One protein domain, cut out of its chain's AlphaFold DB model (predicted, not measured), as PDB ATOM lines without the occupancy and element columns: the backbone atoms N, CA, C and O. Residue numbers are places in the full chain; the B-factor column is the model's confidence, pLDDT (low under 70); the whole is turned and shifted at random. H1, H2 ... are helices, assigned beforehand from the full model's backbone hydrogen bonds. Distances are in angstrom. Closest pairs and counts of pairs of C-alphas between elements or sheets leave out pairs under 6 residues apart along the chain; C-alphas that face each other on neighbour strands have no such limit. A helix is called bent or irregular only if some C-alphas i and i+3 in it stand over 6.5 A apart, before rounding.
ATOM      1  N   PHE A   6     135.344  70.825 158.687       67.19
ATOM      2  CA  PHE A   6     136.218  70.733 157.524       67.19
ATOM      3  C   PHE A   6     136.640  69.294 157.196       67.19
ATOM      4  O   PHE A   6     136.606  68.899 156.038       67.19
ATOM      5  N   VAL A   7     136.971  68.482 158.204       71.50
ATOM      6  CA  VAL A   7     137.359  67.076 158.004       71.50
ATOM      7  C   VAL A   7     136.163  66.253 157.536       71.50
ATOM      8  O   VAL A   7     136.332  65.406 156.668       71.50
ATOM      9  N   LYS A   8     134.949  66.550 158.023       68.31
ATOM     10  CA  LYS A   8     133.710  65.915 157.540       68.31
ATOM     11  C   LYS A   8     133.466  66.213 156.054       68.31
ATOM     12  O   LYS A   8     133.169  65.304 155.287       68.31
ATOM     13  N   PHE A   9     133.656  67.466 155.642       72.88
ATOM     14  CA  PHE A   9     133.534  67.878 154.241       72.88
ATOM     15  C   PHE A   9     134.600  67.228 153.347       72.88
ATOM     16  O   PHE A   9     134.298  66.764 152.250       72.88
ATOM     17  N   LEU A  10     135.836  67.122 153.838       75.31
ATOM     18  CA  LEU A  10     136.940  66.487 153.117       75.31
ATOM     19  C   LEU A  10     136.707  64.980 152.932       75.31
ATOM     20  O   LEU A  10     136.963  64.450 151.855       75.31
ATOM     21  N   LEU A  11     136.155  64.310 153.948       74.12
ATOM     22  CA  LEU A  11     135.775  62.895 153.888       74.12
ATOM     23  C   LEU A  11     134.628  62.661 152.897       74.12
ATOM     24  O   LEU A  11     134.683  61.717 152.116       74.12
ATOM     25  N   LEU A  12     133.640  63.561 152.871       74.19
ATOM     26  CA  LEU A  12     132.540  63.529 151.906       74.19
ATOM     27  C   LEU A  12     133.050  63.665 150.463       74.19
ATOM     28  O   LEU A  12     132.690  62.864 149.607       74.19
ATOM     29  N   ILE A  13     133.935  64.634 150.205       74.81
ATOM     30  CA  ILE A  13     134.566  64.809 148.888       74.81
ATOM     31  C   ILE A  13     135.346  63.554 148.493       74.81
ATOM     32  O   ILE A  13     135.251  63.110 147.350       74.81
ATOM     33  N   LEU A  14     136.092  62.965 149.428       78.69
ATOM     34  CA  LEU A  14     136.872  61.760 149.171       78.69
ATOM     35  C   LEU A  14     135.969  60.565 148.827       78.69
ATOM     36  O   LEU A  14     136.263  59.833 147.887       78.69
ATOM     37  N   CYS A  15     134.843  60.402 149.527       73.44
ATOM     38  CA  CYS A  15     133.837  59.385 149.214       73.44
ATOM     39  C   CYS A  15     133.215  59.603 147.829       73.44
ATOM     40  O   CYS A  15     133.132  58.657 147.048       73.44
ATOM     41  N   CYS A  16     132.844  60.841 147.489       71.88
ATOM     42  CA  CYS A  16     132.324  61.178 146.163       71.88
ATOM     43  C   CYS A  16     133.350  60.873 145.061       71.88
ATOM     44  O   CYS A  16     132.990  60.309 144.031       71.88
ATOM     45  N   LEU A  17     134.630  61.186 145.285       71.19
ATOM     46  CA  LEU A  17     135.701  60.885 144.338       71.19
ATOM     47  C   LEU A  17     135.893  59.379 144.166       71.19
ATOM     48  O   LEU A  17     135.901  58.923 143.034       71.19
ATOM     49  N   VAL A  18     135.963  58.597 145.249       73.62
ATOM     50  CA  VAL A  18     136.143  57.132 145.189       73.62
ATOM     51  C   VAL A  18     135.001  56.431 144.448       73.62
ATOM     52  O   VAL A  18     135.242  55.418 143.799       73.62
ATOM     53  N   ILE A  19     133.782  56.974 144.495       67.31
ATOM     54  CA  ILE A  19     132.648  56.474 143.704       67.31
ATOM     55  C   ILE A  19     132.781  56.896 142.231       67.31
ATOM     56  O   ILE A  19     132.479  56.108 141.337       67.31
ATOM     57  N   PHE A  20     133.277  58.108 141.969       67.12
ATOM     58  CA  PHE A  20     133.377  58.674 140.624       67.12
ATOM     59  C   PHE A  20     134.528  58.083 139.785       67.12
ATOM     60  O   PHE A  20     134.351  57.819 138.591       67.12
ATOM     61  N   THR A  21     135.698  57.817 140.384       66.00
ATOM     62  CA  THR A  21     136.885  57.292 139.679       66.00
ATOM     63  C   THR A  21     136.654  55.960 138.950       66.00
ATOM     64  O   THR A  21     137.058  55.860 137.790       66.00
ATOM     65  N   PRO A  22     136.007  54.934 139.544       65.19
ATOM     66  CA  PRO A  22     135.760  53.664 138.861       65.19
ATOM     67  C   PRO A  22     134.615  53.747 137.844       65.19
ATOM     68  O   PRO A  22     134.574  52.947 136.912       65.19
ATOM     69  N   THR A  23     133.707  54.722 137.967       63.06
ATOM     70  CA  THR A  23     132.623  54.926 136.992       63.06
ATOM     71  C   THR A  23     133.071  55.662 135.729       63.06
ATOM     72  O   THR A  23     132.473  55.475 134.673       63.06
ATOM     73  N   TYR A  24     134.152  56.442 135.797       62.75
ATOM     74  CA  TYR A  24     134.690  57.201 134.666       62.75
ATOM     75  C   TYR A  24     135.128  56.352 133.451       62.75
ATOM     76  O   TYR A  24     134.772  56.706 132.324       62.75
ATOM     77  N   PRO A  25     135.845  55.216 133.607       61.75
ATOM     78  CA  PRO A  25     136.168  54.363 132.465       61.75
ATOM     79  C   PRO A  25     134.908  53.763 131.828       61.75
ATOM     80  O   PRO A  25     134.779  53.800 130.610       61.75
ATOM     81  N   VAL A  26     133.935  53.303 132.623       62.62
ATOM     82  CA  VAL A  26     132.661  52.751 132.113       62.62
ATOM     83  C   VAL A  26     131.846  53.819 131.373       62.62
ATOM     84  O   VAL A  26     131.276  53.551 130.317       62.62
ATOM     85  N   TYR A  27     131.860  55.053 131.875       61.81
ATOM     86  CA  TYR A  27     131.224  56.213 131.256       61.81
ATOM     87  C   TYR A  27     131.815  56.550 129.877       61.81
ATOM     88  O   TYR A  27     131.080  56.856 128.934       61.81
ATOM     89  N   SER A  28     133.139  56.444 129.731       62.94
ATOM     90  CA  SER A  28     133.837  56.735 128.474       62.94
ATOM     91  C   SER A  28     133.460  55.763 127.346       62.94
ATOM     92  O   SER A  28     133.312  56.190 126.203       62.94
ATOM     93  N   TYR A  29     133.201  54.490 127.663       64.56
ATOM     94  CA  TYR A  29     132.840  53.454 126.679       64.56
ATOM     95  C   TYR A  29     131.330  53.305 126.414       64.56
ATOM     96  O   TYR A  29     130.934  52.486 125.586       64.56
ATOM     97  N   SER A  30     130.477  54.071 127.100       65.00
ATOM     98  CA  SER A  30     129.018  53.935 127.021       65.00
ATOM     99  C   SER A  30     128.379  54.857 125.968       65.00
ATOM    100  O   SER A  30     128.883  55.954 125.712       65.00
ATOM    101  N   THR A  31     127.261  54.426 125.377       73.56
ATOM    102  CA  THR A  31     126.431  55.207 124.437       73.56
ATOM    103  C   THR A  31     125.823  56.445 125.119       73.56
ATOM    104  O   THR A  31     125.656  56.471 126.340       73.56
ATOM    105  N   GLU A  32     125.490  57.499 124.357       67.19
ATOM    106  CA  GLU A  32     125.017  58.787 124.916       67.19
ATOM    107  C   GLU A  32     123.798  58.657 125.842       67.19
ATOM    108  O   GLU A  32     123.742  59.311 126.884       67.19
ATOM    109  N   GLU A  33     122.859  57.766 125.517       67.81
ATOM    110  CA  GLU A  33     121.675  57.519 126.349       67.81
ATOM    111  C   GLU A  33     122.046  56.955 127.723       67.81
ATOM    112  O   GLU A  33     121.497  57.349 128.750       67.81
ATOM    113  N   HIS A  34     123.018  56.047 127.764       68.00
ATOM    114  CA  HIS A  34     123.438  55.400 129.000       68.00
ATOM    115  C   HIS A  34     124.296  56.336 129.853       68.00
ATOM    116  O   HIS A  34     124.206  56.299 131.077       68.00
ATOM    117  N   ARG A  35     125.048  57.257 129.238       66.62
ATOM    118  CA  ARG A  35     125.794  58.304 129.956       66.62
ATOM    119  C   ARG A  35     124.881  59.178 130.818       66.62
ATOM    120  O   ARG A  35     125.199  59.394 131.984       66.62
ATOM    121  N   MET A  36     123.730  59.617 130.304       68.19
ATOM    122  CA  MET A  36     122.776  60.406 131.103       68.19
ATOM    123  C   MET A  36     122.166  59.609 132.268       68.19
ATOM    124  O   MET A  36     121.924  60.150 133.351       68.19
ATOM    125  N   VAL A  37     121.950  58.306 132.080       76.50
ATOM    126  CA  VAL A  37     121.477  57.424 133.157       76.50
ATOM    127  C   VAL A  37     122.566  57.240 134.217       76.50
ATOM    128  O   VAL A  37     122.300  57.381 135.404       76.50
ATOM    129  N   TYR A  38     123.818  57.010 133.820       72.81
ATOM    130  CA  TYR A  38     124.916  56.862 134.774       72.81
ATOM    131  C   TYR A  38     125.193  58.144 135.562       72.81
ATOM    132  O   TYR A  38     125.412  58.061 136.771       72.81
ATOM    133  N   THR A  39     125.151  59.324 134.935       72.62
ATOM    134  CA  THR A  39     125.337  60.601 135.646       72.62
ATOM    135  C   THR A  39     124.200  60.893 136.616       72.62
ATOM    136  O   THR A  39     124.455  61.317 137.740       72.62
ATOM    137  N   SER A  40     122.951  60.630 136.229       76.56
ATOM    138  CA  SER A  40     121.802  60.834 137.118       76.56
ATOM    139  C   SER A  40     121.808  59.860 138.299       76.56
ATOM    140  O   SER A  40     121.611  60.284 139.438       76.56
ATOM    141  N   VAL A  41     122.122  58.582 138.066       79.31
ATOM    142  CA  VAL A  41     122.231  57.568 139.127       79.31
ATOM    143  C   VAL A  41     123.396  57.876 140.069       79.31
ATOM    144  O   VAL A  41     123.222  57.827 141.285       79.31
ATOM    145  N   THR A  42     124.569  58.245 139.548       74.25
ATOM    146  CA  THR A  42     125.719  58.620 140.396       74.25
ATOM    147  C   THR A  42     125.456  59.896 141.190       74.25
ATOM    148  O   THR A  42     125.792  59.945 142.371       74.25
ATOM    149  N   PHE A  43     124.793  60.896 140.604       76.69
ATOM    150  CA  PHE A  43     124.384  62.104 141.322       76.69
ATOM    151  C   PHE A  43     123.398  61.789 142.451       76.69
ATOM    152  O   PHE A  43     123.569  62.270 143.571       76.69
ATOM    153  N   PHE A  44     122.406  60.936 142.189       77.75
ATOM    154  CA  PHE A  44     121.414  60.533 143.182       77.75
ATOM    155  C   PHE A  44     122.033  59.723 144.329       77.75
ATOM    156  O   PHE A  44     121.736  59.974 145.495       77.75
ATOM    157  N   LEU A  45     122.945  58.796 144.020       78.75
ATOM    158  CA  LEU A  45     123.683  58.035 145.030       78.75
ATOM    159  C   LEU A  45     124.590  58.942 145.870       78.75
ATOM    160  O   LEU A  45     124.581  58.831 147.094       78.75
ATOM    161  N   CYS A  46     125.308  59.882 145.246       75.88
ATOM    162  CA  CYS A  46     126.071  60.897 145.975       75.88
ATOM    163  C   CYS A  46     125.164  61.731 146.883       75.88
ATOM    164  O   CYS A  46     125.491  61.925 148.047       75.88
ATOM    165  N   PHE A  47     124.006  62.180 146.393       78.12
ATOM    166  CA  PHE A  47     123.050  62.949 147.187       78.12
ATOM    167  C   PHE A  47     122.540  62.160 148.401       78.12
ATOM    168  O   PHE A  47     122.554  62.681 149.512       78.12
ATOM    169  N   LEU A  48     122.171  60.889 148.225       77.94
ATOM    170  CA  LEU A  48     121.736  60.023 149.324       77.94
ATOM    171  C   LEU A  48     122.838  59.790 150.360       77.94
ATOM    172  O   LEU A  48     122.569  59.869 151.557       77.94
ATOM    173  N   VAL A  49     124.076  59.542 149.923       77.31
ATOM    174  CA  VAL A  49     125.222  59.400 150.833       77.31
ATOM    175  C   VAL A  49     125.472  60.710 151.579       77.31
ATOM    176  O   VAL A  49     125.647  60.679 152.793       77.31
ATOM    177  N   CYS A  50     125.405  61.862 150.905       72.12
ATOM    178  CA  CYS A  50     125.490  63.175 151.544       72.12
ATOM    179  C   CYS A  50     124.392  63.372 152.594       72.12
ATOM    180  O   CYS A  50     124.698  63.780 153.708       72.12
ATOM    181  N   CYS A  51     123.138  63.036 152.283       72.56
ATOM    182  CA  CYS A  51     122.025  63.133 153.226       72.56
ATOM    183  C   CYS A  51     122.191  62.193 154.424       72.56
ATOM    184  O   CYS A  51     121.948  62.605 155.554       72.56
ATOM    185  N   LEU A  52     122.622  60.949 154.202       74.19
ATOM    186  CA  LEU A  52     122.873  59.988 155.277       74.19
ATOM    187  C   LEU A  52     124.014  60.448 156.176       74.19
ATOM    188  O   LEU A  52     123.861  60.426 157.388       74.19
ATOM    189  N   VAL A  53     125.117  60.919 155.595       72.12
ATOM    190  CA  VAL A  53     126.239  61.514 156.327       72.12
ATOM    191  C   VAL A  53     125.747  62.722 157.128       72.12
ATOM    192  O   VAL A  53     125.962  62.773 158.333       72.12
ATOM    193  N   SER A  54     125.017  63.656 156.515       67.69
ATOM    194  CA  SER A  54     124.430  64.797 157.225       67.69
ATOM    195  C   SER A  54     123.541  64.359 158.390       67.69
ATOM    196  O   SER A  54     123.714  64.878 159.482       67.69
ATOM    197  N   ASN A  55     122.667  63.367 158.205       65.25
ATOM    198  CA  ASN A  55     121.790  62.867 159.266       65.25
ATOM    199  C   ASN A  55     122.555  62.129 160.379       65.25
ATOM    200  O   ASN A  55     122.272  62.350 161.551       65.25
ATOM    201  N   LEU A  56     123.559  61.314 160.041       64.06
ATOM    202  CA  LEU A  56     124.386  60.600 161.024       64.06
ATOM    203  C   LEU A  56     125.245  61.561 161.859       64.06
ATOM    204  O   LEU A  56     125.574  61.279 163.006       64.06
ATOM    205  N   PHE A  57     125.641  62.695 161.276       59.72
ATOM    206  CA  PHE A  57     126.449  63.713 161.946       59.72
ATOM    207  C   PHE A  57     125.627  64.834 162.601       59.72
ATOM    208  O   PHE A  57     126.233  65.691 163.248       59.72
ATOM    209  N   VAL A  58     124.296  64.821 162.455       55.31
ATOM    210  CA  VAL A  58     123.347  65.748 163.103       55.31
ATOM    211  C   VAL A  58     122.985  65.311 164.532       55.31
ATOM    212  O   VAL A  58     122.497  66.129 165.304       55.31
TER     213      VAL A  58
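AT A GLANCE: This is residues 6 to 58 of the 169 residues of an uncharacterized protein of Entamoeba invadens IP1 (UniProt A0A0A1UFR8). Two long helices, H2 and H1, lie side by side and run opposite ways as one helical hairpin, folded back on itself at residues 29 to 31. H2 is nearly straight, and H1 has a kink of 38 degrees near residue 22. The printed part has 53 residues with two named helices, H1 then H2, and no named strand; its class is all helix. It is a loose rod of 40 by 16 by 11 A, with a radius of gyration of the C-alphas of 12.9 A.

HOW THE PARTS SIT: H2, residues 32 to 57, and H1, residues 6 to 28, touch and form a hairpin. Their closest C-alphas, those of Arg 35 and Tyr 27, are 6.0 A apart. Their lines stand at a shallow tilt of 19 degrees, and their centres are 10.8 A apart. Every O i to N i+4 pair is within hydrogen-bond range in H2, and 15 of 19 are in H1.

IN THESE COORDINATES: H2 measures 37.4 A from C-alpha 32 to C-alpha 57, which is at (126.449, 63.713, 161.946). H1 measures 32.3 A and begins with C-alpha 6 at (136.218, 70.733, 157.524). H1 is neither bent nor irregular, but only just: C-alphas 22 and 25 are 6.4 A apart.

THE WHOLE: The two farthest C-alphas, those of Thr 31 and Val 58, are 40.2 A apart. The printed part has no cut, and the link from H1 to H2 is tight. Mean pLDDT of the printed part is 70.3; residues 19 to 30, 32 to 36 and 54 to 58 are among those under 70.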